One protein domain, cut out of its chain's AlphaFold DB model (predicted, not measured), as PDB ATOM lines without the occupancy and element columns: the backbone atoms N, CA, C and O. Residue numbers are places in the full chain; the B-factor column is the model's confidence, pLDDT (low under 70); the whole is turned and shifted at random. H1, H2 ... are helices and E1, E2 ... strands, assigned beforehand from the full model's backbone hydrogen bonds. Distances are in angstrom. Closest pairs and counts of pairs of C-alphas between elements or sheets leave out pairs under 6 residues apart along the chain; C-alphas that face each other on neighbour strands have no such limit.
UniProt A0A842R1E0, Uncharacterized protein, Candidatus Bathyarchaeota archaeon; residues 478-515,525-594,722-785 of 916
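This is residues 478 to 515, 525 to 594 and 722 to 785 of the 916 residues of an uncharacterized protein of Candidatus Bathyarchaeota archaeon (UniProt A0A842R1E0). A small sheet of four strands, E2 to E5, curled like part of a barrel, makes one end of the model, with H5 over one face of it, over E5 and the edge of E4. Two long helices, H2 and H3, lie away from the sheet and meet by the first part of H2; beyond that H2 is an arm whose residues 499 to 504 and 506 to 514, of which 506 to 508 belong to H2, stick out. The printed part has 172 residues, with five named helices and five named strands in the order H1 H2 H3 E1 E2 E3 E4 H4 E5 H5 along the chain; the class is mixed, helices and strands, and the sheet, order E2, E3, E4, E5, is mixed too, with both parallel and antiparallel neighbours. The whole is loose, radius of gyration of the C-alphas 20.2 A, and elongated, spanning 69 by 38 by 29 A.

In the strongly twisted sheet, E2, residues 557 to 560, E3, residues 565 to 569, and E4, residues 579 to 588, form a meander, each strand the antiparallel neighbour of the one before, through two hairpins. N 559 and O 567 are 2.9 A apart, and N 568 and O 579 are 2.8 A apart, within hydrogen-bond range. E4 bends by 108 degrees at residue 584; residues 579 to 582 pair with E3 and 586 to 588 with E5, residues 754 to 756, which is parallel to E4, N 755 and O 586 being 2.9 A apart. H5, residues 769 to 783, is on one face of the sheet, making two layers, a helix and a sheet, at a height of 9.8 A, over E5 and only just over E4, on which 3 of its C-alphas fall; it runs along the strands, at 15 degrees to E5 on the local plane. The closest C-alphas of H5 and E5, Val 779 and Leu 755, are 7.1 A apart. H4, residues 728 to 731, only grazes the sheet. E1, residues 552 to 555, pairs with no named strand. H1, residues 482 to 486, only just touches H3, residues 525 to 548, with 3 pairs of C-alphas within 8 A, the closest Asn 486 and Cys 535 at 5.9 A. H2, residues 489 to 508, only just touches H3 with residues 490 to 494 alone, by 3 pairs, the closest C-alphas being Pro 491 and Lys 531 at 6.3 A, at a steep tilt of 40 degrees, opposite ways. H1 and H2 touch only at the corner, only just, with 3 pairs, the closest C-alphas Cys 484 and Val 490 at 6.3 A. Every O i to N i+4 pair is within range in H1, H2 and H3, and 10 of 11 in H5; H4 is too short for one.

H1 begins at C-alpha 482, (195.794, 224.862, 262.661). From first to last C-alpha H3 measures 34.7 A, H2 26.6 A, H5 20.8 A and E4 18.3 A. H5 ends at C-alpha 783, (204.077, 236.285, 279.559).

The two C-alphas farthest apart, Gly 514 and Gly 562, are 69.9 A apart. Residues 516 to 524 and 595 to 721 are not printed, with C-alpha gaps of 27.5 A and 9.4 A across the cuts. The links H4 to E5 and E5 to H5 are long. Mean pLDDT of the printed part is 88.6; residues 507 to 513 and 571 to 576 are under 70.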
ATOM      1  N   LYS A 478     201.870 224.349 258.336       85.00
ATOM      2  CA  LYS A 478     200.844 223.962 257.364       85.00
ATOM      3  C   LYS A 478     200.077 225.188 256.869       85.00
ATOM      4  O   LYS A 478     200.473 225.840 255.905       85.00
ATOM      5  N   VAL A 479     198.960 225.490 257.523       89.50
ATOM      6  CA  VAL A 479     197.972 226.500 257.132       89.50
ATOM      7  C   VAL A 479     197.420 227.184 258.378       89.50
ATOM      8  O   VAL A 479     197.271 226.564 259.434       89.50
ATOM      9  N   LEU A 480     197.125 228.482 258.265       92.94
ATOM     10  CA  LEU A 480     196.659 229.294 259.390       92.94
ATOM     11  C   LEU A 480     195.355 228.731 259.981       92.94
ATOM     12  O   LEU A 480     194.516 228.198 259.261       92.94
ATOM     13  N   GLY A 481     195.194 228.819 261.303       90.69
ATOM     14  CA  GLY A 481     194.057 228.262 262.048       90.69
ATOM     15  C   GLY A 481     194.276 226.832 262.564       90.69
ATOM     16  O   GLY A 481     193.463 226.327 263.348       90.69
ATOM     17  N   GLY A 482     195.383 226.183 262.176       90.88
ATOM     18  CA  GLY A 482     195.794 224.862 262.661       90.88
ATOM     19  C   GLY A 482     194.755 223.763 262.408       90.88
ATOM     20  O   GLY A 482     193.943 223.850 261.485       90.88
ATOM     21  N   THR A 483     194.751 222.715 263.241       88.75
ATOM     22  CA  THR A 483     193.836 221.566 263.079       88.75
ATOM     23  C   THR A 483     192.363 221.971 263.129       88.75
ATOM     24  O   THR A 483     191.576 221.488 262.327       88.75
ATOM     25  N   CYS A 484     191.971 222.866 264.044       90.12
ATOM     26  CA  CYS A 484     190.559 223.183 264.283       90.12
ATOM     27  C   CYS A 484     189.856 223.781 263.057       90.12
ATOM     28  O   CYS A 484     188.722 223.393 262.763       90.12
ATOM     29  N   LEU A 485     190.504 224.740 262.387       91.69
ATOM     30  CA  LEU A 485     189.934 225.397 261.215       91.69
ATOM     31  C   LEU A 485     189.970 224.482 259.990       91.69
ATOM     32  O   LEU A 485     188.995 224.418 259.257       91.69
ATOM     33  N   ASN A 486     191.079 223.780 259.772       88.94
ATOM     34  CA  ASN A 486     191.358 223.195 258.461       88.94
ATOM     35  C   ASN A 486     190.996 221.709 258.363       88.94
ATOM     36  O   ASN A 486     190.518 221.268 257.324       88.94
ATOM     37  N   HIS A 487     191.171 220.952 259.454       84.38
ATOM     38  CA  HIS A 487     191.087 219.485 259.456       84.38
ATOM     39  C   HIS A 487     190.497 218.930 260.768       84.38
ATOM     40  O   HIS A 487     190.993 217.965 261.346       84.38
ATOM     41  N   GLY A 488     189.491 219.607 261.317       87.31
ATOM     42  CA  GLY A 488     188.977 219.309 262.651       87.31
ATOM     43  C   GLY A 488     187.564 219.831 262.833       87.31
ATOM     44  O   GLY A 488     186.659 219.456 262.093       87.31
ATOM     45  N   CYS A 489     187.357 220.703 263.823       89.31
ATOM     46  CA  CYS A 489     186.016 221.137 264.200       89.31
ATOM     47  C   CYS A 489     185.232 221.769 263.042       89.31
ATOM     48  O   CYS A 489     184.091 221.378 262.848       89.31
ATOM     49  N   VAL A 490     185.797 222.701 262.270       91.12
ATOM     50  CA  VAL A 490     185.041 223.371 261.190       91.12
ATOM     51  C   VAL A 490     184.624 222.378 260.083       91.12
ATOM     52  O   VAL A 490     183.422 222.268 259.836       91.12
ATOM     53  N   PRO A 491     185.535 221.569 259.501       92.56
ATOM     54  CA  PRO A 491     185.199 220.446 258.622       92.56
ATOM     55  C   PRO A 491     184.125 219.490 259.147       92.56
ATOM     56  O   PRO A 491     183.133 219.235 258.469       92.56
ATOM     57  N   LEU A 492     184.297 218.979 260.368       93.00
ATOM     58  CA  LEU A 492     183.394 217.977 260.931       93.00
ATOM     59  C   LEU A 492     182.025 218.586 261.271       93.00
ATOM     60  O   LEU A 492     181.007 217.912 261.160       93.00
ATOM     61  N   LYS A 493     181.969 219.881 261.613       93.31
ATOM     62  CA  LYS A 493     180.702 220.586 261.851       93.31
ATOM     63  C   LYS A 493     179.986 220.917 260.542       93.31
ATOM     64  O   LYS A 493     178.763 220.888 260.519       93.31
ATOM     65  N   ASN A 494     180.715 221.146 259.446       92.75
ATOM     66  CA  ASN A 494     180.122 221.220 258.109       92.75
ATOM     67  C   ASN A 494     179.420 219.898 257.743       92.75
ATOM     68  O   ASN A 494     178.268 219.933 257.316       92.75
ATOM     69  N   LEU A 495     180.056 218.743 257.992       92.94
ATOM     70  CA  LEU A 495     179.403 217.436 257.823       92.94
ATOM     71  C   LEU A 495     178.180 217.282 258.733       92.94
ATOM     72  O   LEU A 495     177.116 216.920 258.237       92.94
ATOM     73  N   PHE A 496     178.296 217.634 260.019       94.81
ATOM     74  CA  PHE A 496     177.170 217.615 260.958       94.81
ATOM     75  C   PHE A 496     175.977 218.437 260.465       94.81
ATOM     76  O   PHE A 496     174.870 217.919 260.456       94.81
ATOM     77  N   PHE A 497     176.160 219.684 260.018       94.44
ATOM     78  CA  PHE A 497     175.027 220.507 259.576       94.44
ATOM     79  C   PHE A 497     174.355 219.968 258.304       94.44
ATOM     80  O   PHE A 497     173.137 220.084 258.168       94.44
ATOM     81  N   ILE A 498     175.112 219.341 257.398       93.31
ATOM     82  CA  ILE A 498     174.560 218.687 256.201       93.31
ATOM     83  C   ILE A 498     173.800 217.416 256.590       93.31
ATOM     84  O   ILE A 498     172.653 217.233 256.180       93.31
ATOM     85  N   ALA A 499     174.404 216.563 257.418       92.62
ATOM     86  CA  ALA A 499     173.794 215.333 257.900       92.62
ATOM     87  C   ALA A 499     172.540 215.631 258.741       92.62
ATOM     88  O   ALA A 499     171.489 215.041 258.520       92.62
ATOM     89  N   ASP A 500     172.587 216.622 259.629       91.62
ATOM     90  CA  ASP A 500     171.448 217.070 260.425       91.62
ATOM     91  C   ASP A 500     170.323 217.627 259.539       91.62
ATOM     92  O   ASP A 500     169.161 217.269 259.734       91.62
ATOM     93  N   ALA A 501     170.641 218.410 258.501       89.56
ATOM     94  CA  ALA A 501     169.660 218.819 257.497       89.56
ATOM     95  C   ALA A 501     169.055 217.612 256.753       89.56
ATOM     96  O   ALA A 501     167.836 217.544 256.597       89.56
ATOM     97  N   MET A 502     169.861 216.623 256.352       88.25
ATOM     98  CA  MET A 502     169.380 215.399 255.697       88.25
ATOM     99  C   MET A 502     168.513 214.530 256.613       88.25
ATOM    100  O   MET A 502     167.448 214.094 256.176       88.25
ATOM    101  N   ARG A 503     168.885 214.340 257.888       87.00
ATOM    102  CA  ARG A 503     168.019 213.713 258.900       87.00
ATOM    103  C   ARG A 503     166.708 214.473 258.992       87.00
ATOM    104  O   ARG A 503     165.654 213.859 258.904       87.00
ATOM    105  N   LYS A 504     166.757 215.800 259.128       82.19
ATOM    106  CA  LYS A 504     165.566 216.651 259.236       82.19
ATOM    107  C   LYS A 504     164.678 216.548 257.999       82.19
ATOM    108  O   LYS A 504     163.466 216.546 258.153       82.19
ATOM    109  N   MET A 505     165.228 216.375 256.799       79.62
ATOM    110  CA  MET A 505     164.424 216.067 255.612       79.62
ATOM    111  C   MET A 505     163.824 214.651 255.684       79.62
ATOM    112  O   MET A 505     162.610 214.504 255.571       79.62
ATOM    113  N   LYS A 506     164.621 213.616 255.983       75.31
ATOM    114  CA  LYS A 506     164.147 212.225 256.137       75.31
ATOM    115  C   LYS A 506     163.025 212.093 257.190       75.31
ATOM    116  O   LYS A 506     162.021 211.434 256.926       75.31
ATOM    117  N   THR A 507     163.158 212.740 258.351       66.25
ATOM    118  CA  THR A 507     162.220 212.630 259.485       66.25
ATOM    119  C   THR A 507     161.093 213.667 259.453       66.25
ATOM    120  O   THR A 507     159.934 213.306 259.654       66.25
ATOM    121  N   ARG A 508     161.389 214.946 259.165       64.06
ATOM    122  CA  ARG A 508     160.414 216.059 259.182       64.06
ATOM    123  C   ARG A 508     159.778 216.365 257.828       64.06
ATOM    124  O   ARG A 508     158.807 217.105 257.806       64.06
ATOM    125  N   ILE A 509     160.273 215.826 256.712       55.91
ATOM    126  CA  ILE A 509     159.636 215.903 255.372       55.91
ATOM    127  C   ILE A 509     159.107 214.503 254.964       55.91
ATOM    128  O   ILE A 509     158.704 214.254 253.830       55.91
ATOM    129  N   GLY A 510     159.045 213.565 255.920       57.22
ATOM    130  CA  GLY A 510     158.304 212.312 255.777       57.22
ATOM    131  C   GLY A 510     156.783 212.528 255.700       57.22
ATOM    132  O   GLY A 510     156.269 213.605 255.990       57.22
ATOM    133  N   ARG A 511     156.027 211.466 255.377       52.88
ATOM    134  CA  ARG A 511     154.574 211.507 255.059       52.88
ATOM    135  C   ARG A 511     153.654 212.213 256.080       52.88
ATOM    136  O   ARG A 511     152.495 212.453 255.758       52.88
ATOM    137  N   LYS A 512     154.114 212.493 257.304       57.69
ATOM    138  CA  LYS A 512     153.317 213.097 258.390       57.69
ATOM    139  C   LYS A 512     153.323 214.631 258.421       57.69
ATOM    140  O   LYS A 512     152.485 215.195 259.113       57.69
ATOM    141  N   SER A 513     154.210 215.303 257.686       65.44
ATOM    142  CA  SER A 513     154.336 216.771 257.700       65.44
ATOM    143  C   SER A 513     153.693 217.484 256.504       65.44
ATOM    144  O   SER A 513     153.851 218.690 256.342       65.44
ATOM    145  N   GLY A 514     152.961 216.752 255.657       71.50
ATOM    146  CA  GLY A 514     152.241 217.305 254.501       71.50
ATOM    147  C   GLY A 514     153.084 217.515 253.239       71.50
ATOM    148  O   GLY A 514     152.533 217.883 252.205       71.50
ATOM    149  N   PHE A 515     154.390 217.241 253.282       71.50
ATOM    150  CA  PHE A 515     155.255 217.280 252.103       71.50
ATOM    151  C   PHE A 515     155.247 215.949 251.331       71.50
ATOM    152  O   PHE A 515     155.113 214.867 251.906       71.50
ATOM    153  N   ASN A 525     181.013 215.830 246.997       92.88
ATOM    154  CA  ASN A 525     182.179 216.537 246.465       92.88
ATOM    155  C   ASN A 525     181.964 218.064 246.474       92.88
ATOM    156  O   ASN A 525     182.853 218.825 246.868       92.88
ATOM    157  N   GLY A 526     180.759 218.523 246.125       92.69
ATOM    158  CA  GLY A 526     180.330 219.912 246.288       92.69
ATOM    159  C   GLY A 526     180.355 220.369 247.750       92.69
ATOM    160  O   GLY A 526     180.857 221.454 248.047       92.69
ATOM    161  N   ALA A 527     179.916 219.524 248.688       91.00
ATOM    162  CA  ALA A 527     179.989 219.804 250.125       91.00
ATOM    163  C   ALA A 527     181.434 219.969 250.642       91.00
ATOM    164  O   ALA A 527     181.715 220.888 251.417       91.00
ATOM    165  N   VAL A 528     182.364 219.119 250.193       91.38
ATOM    166  CA  VAL A 528     183.799 219.202 250.527       91.38
ATOM    167  C   VAL A 528     184.452 220.424 249.873       91.38
ATOM    168  O   VAL A 528     185.239 221.127 250.513       91.38
ATOM    169  N   SER A 529     184.066 220.756 248.641       91.19
ATOM    170  CA  SER A 529     184.506 221.975 247.950       91.19
ATOM    171  C   SER A 529     184.053 223.238 248.695       91.19
ATOM    172  O   SER A 529     184.858 224.138 248.949       91.19
ATOM    173  N   ARG A 530     182.794 223.272 249.148       91.50
ATOM    174  CA  ARG A 530     182.231 224.363 249.958       91.50
ATOM    175  C   ARG A 530     182.917 224.496 251.323       91.50
ATOM    176  O   ARG A 530     183.203 225.615 251.748       91.50
ATOM    177  N   LYS A 531     183.245 223.382 251.990       93.31
ATOM    178  CA  LYS A 531     184.087 223.368 253.203       93.31
ATOM    179  C   LYS A 531     185.438 224.043 252.947       93.31
ATOM    180  O   LYS A 531     185.854 224.889 253.738       93.31
ATOM    181  N   ASN A 532     186.122 223.662 251.866       91.44
ATOM    182  CA  ASN A 532     187.446 224.190 251.530       91.44
ATOM    183  C   ASN A 532     187.409 225.707 251.314       91.44
ATOM    184  O   ASN A 532     188.248 226.419 251.861       91.44
ATOM    185  N   GLU A 533     186.390 226.208 250.614       90.81
ATOM    186  CA  GLU A 533     186.146 227.642 250.430       90.81
ATOM    187  C   GLU A 533     185.966 228.383 251.772       90.81
ATOM    188  O   GLU A 533     186.597 229.415 252.001       90.81
ATOM    189  N   VAL A 534     185.166 227.839 252.702       91.00
ATOM    190  CA  VAL A 534     184.988 228.413 254.051       91.00
ATOM    191  C   VAL A 534     186.318 228.476 254.808       91.00
ATOM    192  O   VAL A 534     186.652 229.523 255.366       91.00
ATOM    193  N   CYS A 535     187.106 227.396 254.787       92.56
ATOM    194  CA  CYS A 535     188.418 227.360 255.437       92.56
ATOM    195  C   CYS A 535     189.363 228.414 254.838       92.56
ATOM    196  O   CYS A 535     189.989 229.171 255.579       92.56
ATOM    197  N   MET A 536     189.413 228.521 253.507       91.94
ATOM    198  CA  MET A 536     190.273 229.465 252.787       91.94
ATOM    199  C   MET A 536     189.889 230.928 253.063       91.94
ATOM    200  O   MET A 536     190.756 231.758 253.336       91.94
ATOM    201  N   ASN A 537     188.591 231.242 253.099       88.56
ATOM    202  CA  ASN A 537     188.093 232.572 253.464       88.56
ATOM    203  C   ASN A 537     188.479 232.958 254.904       88.56
ATOM    204  O   ASN A 537     188.911 234.085 255.152       88.56
ATOM    205  N   MET A 538     188.392 232.017 255.851       92.12
ATOM    206  CA  MET A 538     188.812 232.244 257.239       92.12
ATOM    207  C   MET A 538     190.338 232.385 257.380       92.12
ATOM    208  O   MET A 538     190.792 233.247 258.132       92.12
ATOM    209  N   GLN A 539     191.136 231.618 256.625       91.25
ATOM    210  CA  GLN A 539     192.595 231.795 256.551       91.25
ATOM    211  C   GLN A 539     192.973 233.195 256.033       91.25
ATOM    212  O   GLN A 539     193.836 233.852 256.613       91.25
ATOM    213  N   ASN A 540     192.306 233.677 254.978       85.88
ATOM    214  CA  ASN A 540     192.553 234.999 254.392       85.88
ATOM    215  C   ASN A 540     192.192 236.143 255.357       85.88
ATOM    216  O   ASN A 540     192.935 237.123 255.471       85.88
ATOM    217  N   ALA A 541     191.089 236.004 256.101       81.50
ATOM    218  CA  ALA A 541     190.714 236.947 257.155       81.50
ATOM    219  C   ALA A 541     191.753 236.977 258.295       81.50
ATOM    220  O   ALA A 541     192.142 238.049 258.752       81.50
ATOM    221  N   MET A 542     192.254 235.811 258.704       92.06
ATOM    222  CA  MET A 542     193.278 235.661 259.743       92.06
ATOM    223  C   MET A 542     194.635 236.255 259.321       92.06
ATOM    224  O   MET A 542     195.251 236.992 260.090       92.06
ATOM    225  N   GLN A 543     195.057 236.035 258.071       88.25
ATOM    226  CA  GLN A 543     196.229 236.686 257.470       88.25
ATOM    227  C   GLN A 543     196.080 238.220 257.475       88.25
ATOM    228  O   GLN A 543     196.969 238.935 257.942       88.25
ATOM    229  N   SER A 544     194.917 238.726 257.049       78.31
ATOM    230  CA  SER A 544     194.599 240.163 257.049       78.31
ATOM    231  C   SER A 544     194.610 240.767 258.462       78.31
ATOM    232  O   SER A 544     195.032 241.912 258.661       78.31
ATOM    233  N   GLN A 545     194.182 239.998 259.469       83.25
ATOM    234  CA  GLN A 545     194.223 240.399 260.874       83.25
ATOM    235  C   GLN A 545     195.665 240.515 261.389       83.25
ATOM    236  O   GLN A 545     195.993 241.499 262.053       83.25
ATOM    237  N   TYR A 546     196.543 239.570 261.042       88.25
ATOM    238  CA  TYR A 546     197.966 239.617 261.394       88.25
ATOM    239  C   TYR A 546     198.699 240.791 260.735       88.25
ATOM    240  O   TYR A 546     199.419 241.524 261.414       88.25
ATOM    241  N   GLU A 547     198.445 241.060 259.454       80.69
ATOM    242  CA  GLU A 547     199.013 242.216 258.749       80.69
ATOM    243  C   GLU A 547     198.575 243.555 259.357       80.69
ATOM    244  O   GLU A 547     199.375 244.497 259.451       80.69
ATOM    245  N   SER A 548     197.313 243.635 259.789       74.62
ATOM    246  CA  SER A 548     196.742 244.803 260.465       74.62
ATOM    247  C   SER A 548     197.330 244.992 261.865       74.62
ATOM    248  O   SER A 548     197.675 246.112 262.233       74.62
ATOM    249  N   ALA A 549     197.537 243.900 262.605       78.00
ATOM    250  CA  ALA A 549     198.188 243.882 263.915       78.00
ATOM    251  C   ALA A 549     199.730 243.985 263.859       78.00
ATOM    252  O   ALA A 549     200.373 243.975 264.904       78.00
ATOM    253  N   MET A 550     200.325 244.102 262.662       82.69
ATOM    254  CA  MET A 550     201.779 244.173 262.440       82.69
ATOM    255  C   MET A 550     202.552 242.948 262.970       82.69
ATOM    256  O   MET A 550     203.680 243.075 263.441       82.69
ATOM    257  N   ILE A 551     201.940 241.767 262.879       89.88
ATOM    258  CA  ILE A 551     202.545 240.482 263.246       89.88
ATOM    259  C   ILE A 551     203.246 239.902 262.014       89.88
ATOM    260  O   ILE A 551     202.619 239.744 260.965       89.88
ATOM    261  N   ASP A 552     204.522 239.540 262.148       91.50
ATOM    262  CA  ASP A 552     205.249 238.840 261.084       91.50
ATOM    263  C   ASP A 552     204.815 237.366 261.030       91.50
ATOM    264  O   ASP A 552     204.838 236.658 262.040       91.50
ATOM    265  N   VAL A 553     204.416 236.885 259.849       93.19
ATOM    266  CA  VAL A 553     203.924 235.513 259.641       93.19
ATOM    267  C   VAL A 553     204.958 234.709 258.858       93.19
ATOM    268  O   VAL A 553     205.277 235.050 257.719       93.19
ATOM    269  N   PHE A 554     205.443 233.610 259.432       92.94
ATOM    270  CA  PHE A 554     206.363 232.691 258.764       92.94
ATOM    271  C   PHE A 554     205.684 231.353 258.474       92.94
ATOM    272  O   PHE A 554     205.166 230.697 259.378       92.94
ATOM    273  N   LYS A 555     205.720 230.929 257.206       91.25
ATOM    274  CA  LYS A 555     205.273 229.597 256.790       91.25
ATOM    275  C   LYS A 555     206.465 228.641 256.787       91.25
ATOM    276  O   LYS A 555     207.366 228.791 255.965       91.25
ATOM    277  N   GLY A 556     206.483 227.693 257.717       91.69
ATOM    278  CA  GLY A 556     207.578 226.738 257.881       91.69
ATOM    279  C   GLY A 556     207.580 226.040 259.241       91.69
ATOM    280  O   GLY A 556     206.849 226.410 260.157       91.69
ATOM    281  N   THR A 557     208.413 225.014 259.373       93.62
ATOM    282  CA  THR A 557     208.612 224.272 260.624       93.62
ATOM    283  C   THR A 557     209.655 224.979 261.481       93.62
ATOM    284  O   THR A 557     210.786 225.159 261.041       93.62
ATOM    285  N   ALA A 558     209.284 225.378 262.699       95.38
ATOM    286  CA  ALA A 558     210.223 225.922 263.678       95.38
ATOM    287  C   ALA A 558     210.951 224.798 264.430       95.38
ATOM    288  O   ALA A 558     210.323 223.815 264.826       95.38
ATOM    289  N   SER A 559     212.242 224.985 264.695       97.00
ATOM    290  CA  SER A 559     213.044 224.111 265.554       97.00
ATOM    291  C   SER A 559     214.020 224.945 266.385       97.00
ATOM    292  O   SER A 559     214.647 225.858 265.848       97.00
ATOM    293  N   PHE A 560     214.146 224.683 267.688       97.88
ATOM    294  CA  PHE A 560     215.052 225.428 268.566       97.88
ATOM    295  C   PHE A 560     216.515 225.158 268.200       97.88
ATOM    296  O   PHE A 560     216.960 224.013 268.087       97.88
ATOM    297  N   THR A 561     217.278 226.235 268.024       96.19
ATOM    298  CA  THR A 561     218.736 226.176 267.846       96.19
ATOM    299  C   THR A 561     219.466 226.382 269.172       96.19
ATOM    300  O   THR A 561     220.544 225.811 269.347       96.19
ATOM    301  N   GLY A 562     218.839 227.090 270.120       93.75
ATOM    302  CA  GLY A 562     219.309 227.328 271.486       93.75
ATOM    303  C   GLY A 562     218.177 227.757 272.434       93.75
ATOM    304  O   GLY A 562     216.998 227.530 272.165       93.75
ATOM    305  N   ASP A 563     218.523 228.407 273.550       93.31
ATOM    306  CA  ASP A 563     217.585 228.770 274.628       93.31
ATOM    307  C   ASP A 563     216.697 229.998 274.335       93.31
ATOM    308  O   ASP A 563     215.738 230.253 275.074       93.31
ATOM    309  N   HIS A 564     217.015 230.761 273.284       94.56
ATOM    310  CA  HIS A 564     216.296 231.967 272.857       94.56
ATOM    311  C   HIS A 564     216.283 232.179 271.325       94.56
ATOM    312  O   HIS A 564     216.040 233.289 270.843       94.56
ATOM    313  N   SER A 565     216.552 231.119 270.556       95.56
ATOM    314  CA  SER A 565     216.673 231.147 269.093       95.56
ATOM    315  C   SER A 565     216.067 229.901 268.443       95.56
ATOM    316  O   SER A 565     216.074 228.805 269.013       95.56
ATOM    317  N   ILE A 566     215.524 230.077 267.240       96.56
ATOM    318  CA  ILE A 566     214.912 229.024 266.424       96.56
ATOM    319  C   ILE A 566     215.301 229.193 264.957       96.56
ATOM    320  O   ILE A 566     215.387 230.312 264.455       96.56
ATOM    321  N   VAL A 567     215.438 228.076 264.249       95.56
ATOM    322  CA  VAL A 567     215.497 228.035 262.787       95.56
ATOM    323  C   VAL A 567     214.117 227.712 262.222       95.56
ATOM    324  O   VAL A 567     213.373 226.908 262.790       95.56
ATOM    325  N   ILE A 568     213.777 228.340 261.100       94.25
ATOM    326  CA  ILE A 568     212.563 228.076 260.334       94.25
ATOM    327  C   ILE A 568     212.953 227.312 259.068       94.25
ATOM    328  O   ILE A 568     213.796 227.747 258.285       94.25
ATOM    329  N   GLN A 569     212.340 226.152 258.863       89.12
ATOM    330  CA  GLN A 569     212.488 225.344 257.655       89.12
ATOM    331  C   GLN A 569     211.240 225.531 256.791       89.12
ATOM    332  O   GLN A 569     210.148 225.093 257.162       89.12
ATOM    333  N   GLY A 570     211.391 226.244 255.674       74.56
ATOM    334  CA  GLY A 570     210.319 226.477 254.708       74.56
ATOM    335  C   GLY A 570     209.881 225.196 253.991       74.56
ATOM    336  O   GLY A 570     210.580 224.184 253.993       74.56
ATOM    337  N   ALA A 571     208.707 225.235 253.362       59.41
ATOM    338  CA  ALA A 571     208.249 224.151 252.497       59.41
ATOM    339  C   ALA A 571     208.906 224.281 251.109       59.41
ATOM    340  O   ALA A 571     208.380 224.957 250.226       59.41
ATOM    341  N   GLY A 572     210.067 223.643 250.941       54.94
ATOM    342  CA  GLY A 572     210.893 223.741 249.733       54.94
ATOM    343  C   GLY A 572     211.696 225.046 249.639       54.94
ATOM    344  O   GLY A 572     211.660 225.872 250.557       54.94
ATOM    345  N   ALA A 573     212.381 225.209 248.498       45.66
ATOM    346  CA  ALA A 573     213.331 226.283 248.185       45.66
ATOM    347  C   ALA A 573     212.686 227.683 248.184       45.66
ATOM    348  O   ALA A 573     212.364 228.263 247.147       45.66
ATOM    349  N   SER A 574     212.482 228.213 249.383       54.56
ATOM    350  CA  SER A 574     211.844 229.494 249.677       54.56
ATOM    351  C   SER A 574     212.813 230.378 250.456       54.56
ATOM    352  O   SER A 574     213.662 229.877 251.185       54.56
ATOM    353  N   GLU A 575     212.662 231.703 250.379       53.91
ATOM    354  CA  GLU A 575     213.528 232.668 251.091       53.91
ATOM    355  C   GLU A 575     213.550 232.514 252.631       53.91
ATOM    356  O   GLU A 575     214.322 233.185 253.314       53.91
ATOM    357  N   ILE A 576     212.664 231.686 253.193       66.19
ATOM    358  CA  ILE A 576     212.546 231.421 254.632       66.19
ATOM    359  C   ILE A 576     213.334 230.153 255.021       66.19
ATOM    360  O   ILE A 576     213.552 229.911 256.205       66.19
ATOM    361  N   GLU A 577     213.784 229.339 254.061       77.38
ATOM    362  CA  GLU A 577     214.514 228.099 254.329       77.38
ATOM    363  C   GLU A 577     215.844 228.363 255.055       77.38
ATOM    364  O   GLU A 577     216.723 229.063 254.560       77.38
ATOM    365  N   GLY A 578     215.972 227.816 256.267       80.38
ATOM    366  CA  GLY A 578     217.147 228.022 257.112       80.38
ATOM    367  C   GLY A 578     217.179 229.379 257.818       80.38
ATOM    368  O   GLY A 578     218.186 229.702 258.447       80.38
ATOM    369  N   LYS A 579     216.101 230.177 257.764       87.62
ATOM    370  CA  LYS A 579     216.048 231.472 258.450       87.62
ATOM    371  C   LYS A 579     216.050 231.274 259.965       87.62
ATOM    372  O   LYS A 579     215.068 230.800 260.536       87.62
ATOM    373  N   GLU A 580     217.126 231.690 260.617       92.06
ATOM    374  CA  GLU A 580     217.204 231.781 262.073       92.06
ATOM    375  C   GLU A 580     216.601 233.103 262.572       92.06
ATOM    376  O   GLU A 580     216.788 234.151 261.950       92.06
ATOM    377  N   ILE A 581     215.845 233.051 263.674       93.12
ATOM    378  CA  ILE A 581     215.354 234.229 264.401       93.12
ATOM    379  C   ILE A 581     215.527 234.056 265.913       93.12
ATOM    380  O   ILE A 581     215.376 232.964 266.468       93.12
ATOM    381  N   SER A 582     215.803 235.169 266.583       94.81
ATOM    382  CA  SER A 582     215.991 235.276 268.030       94.81
ATOM    383  C   SER A 582     214.805 235.969 268.716       94.81
ATOM    384  O   SER A 582     214.109 236.796 268.120       94.81
ATOM    385  N   PHE A 583     214.544 235.635 269.981       95.25
ATOM    386  CA  PHE A 583     213.382 236.145 270.717       95.25
ATOM    387  C   PHE A 583     213.670 236.436 272.196       95.25
ATOM    388  O   PHE A 583     214.487 235.776 272.834       95.25
ATOM    389  N   LYS A 584     212.943 237.392 272.792       94.38
ATOM    390  CA  LYS A 584     212.986 237.626 274.253       94.38
ATOM    391  C   LYS A 584     212.123 236.618 275.019       94.38
ATOM    392  O   LYS A 584     212.513 236.158 276.094       94.38
ATOM    393  N   LYS A 585     210.959 236.268 274.463       96.38
ATOM    394  CA  LYS A 585     210.045 235.224 274.949       96.38
ATOM    395  C   LYS A 585     209.486 234.401 273.785       96.38
ATOM    396  O   LYS A 585     209.378 234.904 272.670       96.38
ATOM    397  N   ALA A 586     209.071 233.166 274.048       98.12
ATOM    398  CA  ALA A 586     208.314 232.371 273.082       98.12
ATOM    399  C   ALA A 586     207.104 231.673 273.714       98.12
ATOM    400  O   ALA A 586     207.075 231.427 274.923       98.12
ATOM    401  N   ILE A 587     206.108 231.346 272.887       98.56
ATOM    402  CA  ILE A 587     204.946 230.537 273.267       98.56
ATOM    403  C   ILE A 587     204.803 229.371 272.286       98.56
ATOM    404  O   ILE A 587     204.655 229.584 271.083       98.56
ATOM    405  N   ILE A 588     204.810 228.140 272.796       98.56
ATOM    406  CA  ILE A 588     204.584 226.926 272.004       98.56
ATOM    407  C   ILE A 588     203.091 226.576 272.021       98.56
ATOM    408  O   ILE A 588     202.507 226.326 273.077       98.56
ATOM    409  N   THR A 589     202.479 226.540 270.838       97.69
ATOM    410  CA  THR A 589     201.052 226.265 270.595       97.69
ATOM    411  C   THR A 589     200.846 225.309 269.408       97.69
ATOM    412  O   THR A 589     199.838 225.380 268.705       97.69
ATOM    413  N   THR A 590     201.785 224.379 269.192       96.56
ATOM    414  CA  THR A 590     201.826 223.432 268.054       96.56
ATOM    415  C   THR A 590     200.721 222.372 268.037       96.56
ATOM    416  O   THR A 590     200.572 221.651 267.047       96.56
ATOM    417  N   GLY A 591     199.930 222.277 269.106       94.44
ATOM    418  CA  GLY A 591     198.762 221.407 269.189       94.44
ATOM    419  C   GLY A 591     199.104 219.916 269.287       94.44
ATOM    420  O   GLY A 591     200.042 219.523 269.978       94.44
ATOM    421  N   ALA A 592     198.304 219.084 268.617       91.94
ATOM    422  CA  ALA A 592     198.389 217.625 268.661       91.94
ATOM    423  C   ALA A 592     198.011 216.981 267.309       91.94
ATOM    424  O   ALA A 592     197.291 217.584 266.509       91.94
ATOM    425  N   THR A 593     198.449 215.747 267.069       90.06
ATOM    426  CA  THR A 593     198.238 214.964 265.834       90.06
ATOM    427  C   THR A 593     197.845 213.523 266.165       90.06
ATOM    428  O   THR A 593     198.116 213.069 267.272       90.06
ATOM    429  N   TYR A 594     197.235 212.779 265.243       89.88
ATOM    430  CA  TYR A 594     197.009 211.345 265.453       89.88
ATOM    431  C   TYR A 594     198.339 210.565 265.383       89.88
ATOM    432  O   TYR A 594     199.190 210.895 264.547       89.88
ATOM    433  N   ASN A 722     202.229 217.667 269.573       94.06
ATOM    434  CA  ASN A 722     203.069 217.901 268.401       94.06
ATOM    435  C   ASN A 722     204.398 218.582 268.783       94.06
ATOM    436  O   ASN A 722     204.566 219.789 268.613       94.06
ATOM    437  N   THR A 723     205.326 217.804 269.343       94.81
ATOM    438  CA  THR A 723     206.615 218.296 269.875       94.81
ATOM    439  C   THR A 723     207.845 217.850 269.078       94.81
ATOM    440  O   THR A 723     208.879 218.506 269.149       94.81
ATOM    441  N   ARG A 724     207.745 216.779 268.276       91.06
ATOM    442  CA  ARG A 724     208.900 216.065 267.683       91.06
ATOM    443  C   ARG A 724     209.845 216.918 266.830       91.06
ATOM    444  O   ARG A 724     211.036 216.645 266.807       91.06
ATOM    445  N   GLN A 725     209.332 217.919 266.114       91.44
ATOM    446  CA  GLN A 725     210.145 218.771 265.233       91.44
ATOM    447  C   GLN A 725     210.771 219.976 265.960       91.44
ATOM    448  O   GLN A 725     211.609 220.670 265.387       91.44
ATOM    449  N   LEU A 726     210.387 220.228 267.218       95.62
ATOM    450  CA  LEU A 726     210.765 221.447 267.933       95.62
ATOM    451  C   LEU A 726     212.189 221.436 268.496       95.62
ATOM    452  O   LEU A 726     212.681 222.524 268.762       95.62
ATOM    453  N   ASN A 727     212.849 220.282 268.672       96.25
ATOM    454  CA  ASN A 727     214.187 220.199 269.297       96.25
ATOM    455  C   ASN A 727     214.200 220.830 270.712       96.25
ATOM    456  O   ASN A 727     214.995 221.714 271.040       96.25
ATOM    457  N   LEU A 728     213.225 220.427 271.537       97.38
ATOM    458  CA  LEU A 728     212.952 220.987 272.869       97.38
ATOM    459  C   LEU A 728     214.145 220.863 273.828       97.38
ATOM    460  O   LEU A 728     214.359 221.735 274.670       97.38
ATOM    461  N   GLU A 729     214.949 219.817 273.659       96.06
ATOM    462  CA  GLU A 729     216.163 219.545 274.415       96.06
ATOM    463  C   GLU A 729     217.198 220.673 274.286       96.06
ATOM    464  O   GLU A 729     217.785 221.074 275.291       96.06
ATOM    465  N   ARG A 730     217.363 221.278 273.097       95.25
ATOM    466  CA  ARG A 730     218.267 222.431 272.908       95.25
ATOM    467  C   ARG A 730     217.765 223.713 273.551       95.25
ATOM    468  O   ARG A 730     218.573 224.577 273.884       95.25
ATOM    469  N   ALA A 731     216.457 223.828 273.750       96.06
ATOM    470  CA  ALA A 731     215.869 224.919 274.510       96.06
ATOM    471  C   ALA A 731     215.834 224.646 276.024       96.06
ATOM    472  O   ALA A 731     215.412 225.531 276.765       96.06
ATOM    473  N   GLY A 732     216.240 223.464 276.505       96.75
ATOM    474  CA  GLY A 732     216.109 223.081 277.917       96.75
ATOM    475  C   GLY A 732     214.650 222.924 278.367       96.75
ATOM    476  O   GLY A 732     214.304 223.297 279.492       96.75
ATOM    477  N   ILE A 733     213.775 222.448 277.475       98.31
ATOM    478  CA  ILE A 733     212.338 222.274 277.718       98.31
ATOM    479  C   ILE A 733     212.024 220.797 277.980       98.31
ATOM    480  O   ILE A 733     212.099 219.968 277.076       98.31
ATOM    481  N   ASP A 734     211.610 220.492 279.208       97.44
ATOM    482  CA  ASP A 734     211.231 219.139 279.612       97.44
ATOM    483  C   ASP A 734     209.829 218.757 279.111       97.44
ATOM    484  O   ASP A 734     208.901 219.575 279.061       97.44
ATOM    485  N   VAL A 735     209.656 217.468 278.820       96.94
ATOM    486  CA  VAL A 735     208.368 216.839 278.497       96.94
ATOM    487  C   VAL A 735     207.986 215.805 279.556       96.94
ATOM    488  O   VAL A 735     208.841 215.246 280.242       96.94
ATOM    489  N   ASN A 736     206.686 215.562 279.695       95.12
ATOM    490  CA  ASN A 736     206.128 214.471 280.487       95.12
ATOM    491  C   ASN A 736     206.214 213.138 279.712       95.12
ATOM    492  O   ASN A 736     206.476 213.125 278.510       95.12
ATOM    493  N   GLU A 737     205.926 212.015 280.378       92.25
ATOM    494  CA  GLU A 737     205.934 210.670 279.768       92.25
ATOM    495  C   GLU A 737     204.941 210.520 278.596       92.25
ATOM    496  O   GLU A 737     205.210 209.790 277.645       92.25
ATOM    497  N   ASP A 738     203.829 211.267 278.607       89.00
ATOM    498  CA  ASP A 738     202.849 211.337 277.507       89.00
ATOM    499  C   ASP A 738     203.297 212.230 276.323       89.00
ATOM    500  O   ASP A 738     202.546 212.458 275.369       89.00
ATOM    501  N   GLY A 739     204.523 212.762 276.388       92.81
ATOM    502  CA  GLY A 739     205.125 213.669 275.414       92.81
ATOM    503  C   GLY A 739     204.652 215.123 275.504       92.81
ATOM    504  O   GLY A 739     205.075 215.937 274.678       92.81
ATOM    505  N   THR A 740     203.766 215.473 276.446       95.81
ATOM    506  CA  THR A 740     203.286 216.856 276.603       95.81
ATOM    507  C   THR A 740     204.354 217.732 277.244       95.81
ATOM    508  O   THR A 740     205.157 217.266 278.049       95.81
ATOM    509  N   ILE A 741     204.383 219.019 276.894       97.44
ATOM    510  CA  ILE A 741     205.369 219.946 277.461       97.44
ATOM    511  C   ILE A 741     205.062 220.168 278.944       97.44
ATOM    512  O   ILE A 741     203.934 220.519 279.310       97.44
ATOM    513  N   ARG A 742     206.074 219.991 279.800       96.31
ATOM    514  CA  ARG A 742     205.937 220.172 281.244       96.31
ATOM    515  C   ARG A 742     205.832 221.661 281.569       96.31
ATOM    516  O   ARG A 742     206.747 222.432 281.280       96.31
ATOM    517  N   ILE A 743     204.722 222.059 282.191       94.00
ATOM    518  CA  ILE A 743     204.447 223.453 282.565       94.00
ATOM    519  C   ILE A 743     204.107 223.617 284.046       94.00
ATOM    520  O   ILE A 743     203.582 222.720 284.702       94.00
ATOM    521  N   THR A 744     204.366 224.818 284.557       90.25
ATOM    522  CA  THR A 744     203.795 225.322 285.813       90.25
ATOM    523  C   THR A 744     202.331 225.752 285.627       90.25
ATOM    524  O   THR A 744     201.861 225.938 284.504       90.25
ATOM    525  N   SER A 745     201.617 226.014 286.727       84.38
ATOM    526  CA  SER A 745     200.244 226.556 286.703       84.38
ATOM    527  C   SER A 745     200.105 227.906 285.978       84.38
ATOM    528  O   SER A 745     199.017 228.235 285.511       84.38
ATOM    529  N   ASN A 746     201.202 228.658 285.825       87.06
ATOM    530  CA  ASN A 746     201.269 229.903 285.051       87.06
ATOM    531  C   ASN A 746     201.902 229.693 283.658       87.06
ATOM    532  O   ASN A 746     202.574 230.590 283.146       87.06
ATOM    533  N   PHE A 747     201.717 228.518 283.045       93.06
ATOM    534  CA  PHE A 747     202.097 228.185 281.658       93.06
ATOM    535  C   PHE A 747     203.601 228.247 281.320       93.06
ATOM    536  O   PHE A 747     203.973 228.013 280.171       93.06
ATOM    537  N   HIS A 748     204.480 228.537 282.286       94.19
ATOM    538  CA  HIS A 748     205.929 228.549 282.069       94.19
ATOM    539  C   HIS A 748     206.467 227.122 281.970       94.19
ATOM    540  O   HIS A 748     206.121 226.289 282.812       94.19
ATOM    541  N   THR A 749     207.324 226.878 280.977       97.31
ATOM    542  CA  THR A 749     208.109 225.642 280.839       97.31
ATOM    543  C   THR A 749     209.327 225.656 281.775       97.31
ATOM    544  O   THR A 749     209.504 226.589 282.560       97.31
ATOM    545  N   THR A 750     210.199 224.649 281.689       97.38
ATOM    546  CA  THR A 750     211.508 224.664 282.367       97.38
ATOM    547  C   THR A 750     212.476 225.711 281.811       97.38
ATOM    548  O   THR A 750     213.350 226.165 282.547       97.38
ATOM    549  N   ASN A 751     212.297 226.167 280.565       97.31
ATOM    550  CA  ASN A 751     212.998 227.342 280.058       97.31
ATOM    551  C   ASN A 751     212.255 228.620 280.510       97.31
ATOM    552  O   ASN A 751     211.110 228.839 280.103       97.31
ATOM    553  N   PRO A 752     212.889 229.528 281.279       94.19
ATOM    554  CA  PRO A 752     212.238 230.732 281.805       94.19
ATOM    555  C   PRO A 752     211.840 231.759 280.727       94.19
ATOM    556  O   PRO A 752     211.136 232.732 281.023       94.19
ATOM    557  N   ARG A 753     212.277 231.586 279.474       95.19
ATOM    558  CA  ARG A 753     211.858 232.399 278.325       95.19
ATOM    559  C   ARG A 753     210.685 231.801 277.549       95.19
ATOM    560  O   ARG A 753     210.074 232.529 276.768       95.19
ATOM    561  N   VAL A 754     210.337 230.533 277.767       97.94
ATOM    562  CA  VAL A 754     209.349 229.819 276.948       97.94
ATOM    563  C   VAL A 754     208.140 229.388 277.777       97.94
ATOM    564  O   VAL A 754     208.260 228.810 278.860       97.94
ATOM    565  N   LEU A 755     206.956 229.678 277.248       97.81
ATOM    566  CA  LEU A 755     205.665 229.232 277.764       97.81
ATOM    567  C   LEU A 755     205.023 228.257 276.761       97.81
ATOM    568  O   LEU A 755     205.403 228.230 275.591       97.81
ATOM    569  N   ALA A 756     204.039 227.464 277.184       97.62
ATOM    570  CA  ALA A 756     203.317 226.551 276.289       97.62
ATOM    571  C   ALA A 756     201.817 226.479 276.623       97.62
ATOM    572  O   ALA A 756     201.438 226.586 277.788       97.62
ATOM    573  N   ALA A 757     200.961 226.326 275.605       95.94
ATOM    574  CA  ALA A 757     199.499 226.330 275.744       95.94
ATOM    575  C   ALA A 757     198.782 225.549 274.618       95.94
ATOM    576  O   ALA A 757     199.339 225.307 273.548       95.94
ATOM    577  N   GLY A 758     197.511 225.194 274.828       94.94
ATOM    578  CA  GLY A 758     196.716 224.380 273.902       94.94
ATOM    579  C   GLY A 758     197.012 222.881 274.023       94.94
ATOM    580  O   GLY A 758     197.567 222.429 275.019       94.94
ATOM    581  N   ASP A 759     196.666 222.100 272.995       94.62
ATOM    582  CA  ASP A 759     196.717 220.623 273.030       94.62
ATOM    583  C   ASP A 759     198.129 220.011 273.250       94.62
ATOM    584  O   ASP A 759     198.237 218.797 273.449       94.62
ATOM    585  N   VAL A 760     199.192 220.829 273.210       96.00
ATOM    586  CA  VAL A 760     200.601 220.434 273.426       96.00
ATOM    587  C   VAL A 760     200.980 220.308 274.916       96.00
ATOM    588  O   VAL A 760     201.999 219.701 275.244       96.00
ATOM    589  N   VAL A 761     200.159 220.855 275.821       94.25
ATOM    590  CA  VAL A 761     200.305 220.731 277.284       94.25
ATOM    591  C   VAL A 761     199.147 219.930 277.875       94.25
ATOM    592  O   VAL A 761     198.052 219.902 277.311       94.25
ATOM    593  N   ASN A 762     199.350 219.329 279.049       87.94
ATOM    594  CA  ASN A 762     198.271 218.704 279.811       87.94
ATOM    595  C   ASN A 762     197.949 219.502 281.086       87.94
ATOM    596  O   ASN A 762     198.594 219.336 282.116       87.94
ATOM    597  N   LEU A 763     196.952 220.392 281.003       81.56
ATOM    598  CA  LEU A 763     196.501 221.221 282.137       81.56
ATOM    599  C   LEU A 763     195.212 220.701 282.804       81.56
ATOM    600  O   LEU A 763     194.928 221.045 283.944       81.56
ATOM    601  N   THR A 764     194.401 219.937 282.067       74.94
ATOM    602  CA  THR A 764     192.985 219.630 282.394       74.94
ATOM    603  C   THR A 764     192.531 218.252 281.887       74.94
ATOM    604  O   THR A 764     191.351 217.912 281.952       74.94
ATOM    605  N   ASN A 765     193.433 217.467 281.276       78.44
ATOM    606  CA  ASN A 765     193.094 216.294 280.456       78.44
ATOM    607  C   ASN A 765     192.034 216.579 279.356       78.44
ATOM    608  O   ASN A 765     191.331 215.675 278.905       78.44
ATOM    609  N   LYS A 766     191.886 217.841 278.917       82.19
ATOM    610  CA  LYS A 766     190.929 218.276 277.884       82.19
ATOM    611  C   LYS A 766     191.652 218.965 276.728       82.19
ATOM    612  O   LYS A 766     192.320 219.978 276.919       82.19
ATOM    613  N   ARG A 767     191.433 218.463 275.512       85.94
ATOM    614  CA  ARG A 767     191.883 219.067 274.248       85.94
ATOM    615  C   ARG A 767     190.669 219.615 273.501       85.94
ATOM    616  O   ARG A 767     189.929 218.870 272.865       85.94
ATOM    617  N   LEU A 768     190.380 220.900 273.704       89.12
ATOM    618  CA  LEU A 768     189.152 221.560 273.242       89.12
ATOM    619  C   LEU A 768     189.478 222.957 272.706       89.12
ATOM    620  O   LEU A 768     190.094 223.756 273.404       89.12
ATOM    621  N   THR A 769     189.002 223.292 271.505       91.06
ATOM    622  CA  THR A 769     189.278 224.562 270.804       91.06
ATOM    623  C   THR A 769     189.080 225.812 271.664       91.06
ATOM    624  O   THR A 769     189.992 226.622 271.789       91.06
ATOM    625  N   TYR A 770     187.913 225.973 272.293       89.69
ATOM    626  CA  TYR A 770     187.607 227.143 273.130       89.69
ATOM    627  C   TYR A 770     188.443 227.190 274.415       89.69
ATOM    628  O   TYR A 770     188.759 228.279 274.900       89.69
ATOM    629  N   LEU A 771     188.846 226.028 274.942       91.06
ATOM    630  CA  LEU A 771     189.790 225.948 276.053       91.06
ATOM    631  C   LEU A 771     191.187 226.376 275.592       91.06
ATOM    632  O   LEU A 771     191.803 227.196 276.263       91.06
ATOM    633  N   ALA A 772     191.646 225.914 274.426       93.56
ATOM    634  CA  ALA A 772     192.911 226.322 273.823       93.56
ATOM    635  C   ALA A 772     192.948 227.838 273.541       93.56
ATOM    636  O   ALA A 772     193.898 228.496 273.953       93.56
ATOM    637  N   SER A 773     191.898 228.433 272.963       93.94
ATOM    638  CA  SER A 773     191.781 229.898 272.818       93.94
ATOM    639  C   SER A 773     191.795 230.624 274.167       93.94
ATOM    640  O   SER A 773     192.499 231.620 274.340       93.94
ATOM    641  N   ARG A 774     191.071 230.121 275.181       92.50
ATOM    642  CA  ARG A 774     191.120 230.704 276.533       92.50
ATOM    643  C   ARG A 774     192.527 230.616 277.127       92.50
ATOM    644  O   ARG A 774     192.976 231.616 277.679       92.50
ATOM    645  N   GLN A 775     193.212 229.483 276.989       93.69
ATOM    646  CA  GLN A 775     194.605 229.315 277.401       93.69
ATOM    647  C   GLN A 775     195.520 230.284 276.644       93.69
ATOM    648  O   GLN A 775     196.305 230.952 277.299       93.69
ATOM    649  N   GLY A 776     195.352 230.464 275.328       94.94
ATOM    650  CA  GLY A 776     196.055 231.461 274.507       94.94
ATOM    651  C   GLY A 776     195.983 232.877 275.089       94.94
ATOM    652  O   GLY A 776     196.999 233.529 275.336       94.94
ATOM    653  N   ARG A 777     194.771 233.322 275.443       93.62
ATOM    654  CA  ARG A 777     194.564 234.624 276.100       93.62
ATOM    655  C   ARG A 777     195.182 234.709 277.498       93.62
ATOM    656  O   ARG A 777     195.522 235.813 277.915       93.62
ATOM    657  N   VAL A 778     195.286 233.598 278.228       93.25
ATOM    658  CA  VAL A 778     195.848 233.554 279.590       93.25
ATOM    659  C   VAL A 778     197.379 233.461 279.559       93.25
ATOM    660  O   VAL A 778     198.034 234.192 280.293       93.25
ATOM    661  N   VAL A 779     197.981 232.673 278.666       94.94
ATOM    662  CA  VAL A 779     199.444 232.598 278.510       94.94
ATOM    663  C   VAL A 779     200.035 233.934 278.037       94.94
ATOM    664  O   VAL A 779     201.104 234.325 278.498       94.94
ATOM    665  N   ALA A 780     199.299 234.707 277.230       94.44
ATOM    666  CA  ALA A 780     199.643 236.091 276.886       94.44
ATOM    667  C   ALA A 780     199.562 237.084 278.071       94.44
ATOM    668  O   ALA A 780     200.183 238.147 278.035       94.44
ATOM    669  N   ASP A 781     198.801 236.773 279.126       91.25
ATOM    670  CA  ASP A 781     198.822 237.538 280.381       91.25
ATOM    671  C   ASP A 781     199.977 237.093 281.286       91.25
ATOM    672  O   ASP A 781     200.677 237.951 281.821       91.25
ATOM    673  N   ALA A 782     200.239 235.784 281.381       91.56
ATOM    674  CA  ALA A 782     201.376 235.236 282.124       91.56
ATOM    675  C   ALA A 782     202.725 235.724 281.563       91.56
ATOM    676  O   ALA A 782     203.597 236.130 282.329       91.56
ATOM    677  N   LEU A 783     202.887 235.745 280.232       93.00
ATOM    678  CA  LEU A 783     204.077 236.285 279.559       93.00
ATOM    679  C   LEU A 783     204.268 237.775 279.878       93.00
ATOM    680  O   LEU A 783     205.388 238.209 280.131       93.00
ATOM    681  N   ALA A 784     203.171 238.536 279.929       84.88
ATOM    682  CA  ALA A 784     203.161 239.951 280.299       84.88
ATOM    683  C   ALA A 784     203.281 240.207 281.820       84.88
ATOM    684  O   ALA A 784     203.122 241.343 282.262       84.88
ATOM    685  N   GLY A 785     203.543 239.176 282.634       83.81
ATOM    686  CA  GLY A 785     203.772 239.295 284.079       83.81
ATOM    687  C   GLY A 785     202.514 239.464 284.939       83.81
ATOM    688  O   GLY A 785     202.629 239.717 286.139       83.81
TER     689      GLY A 785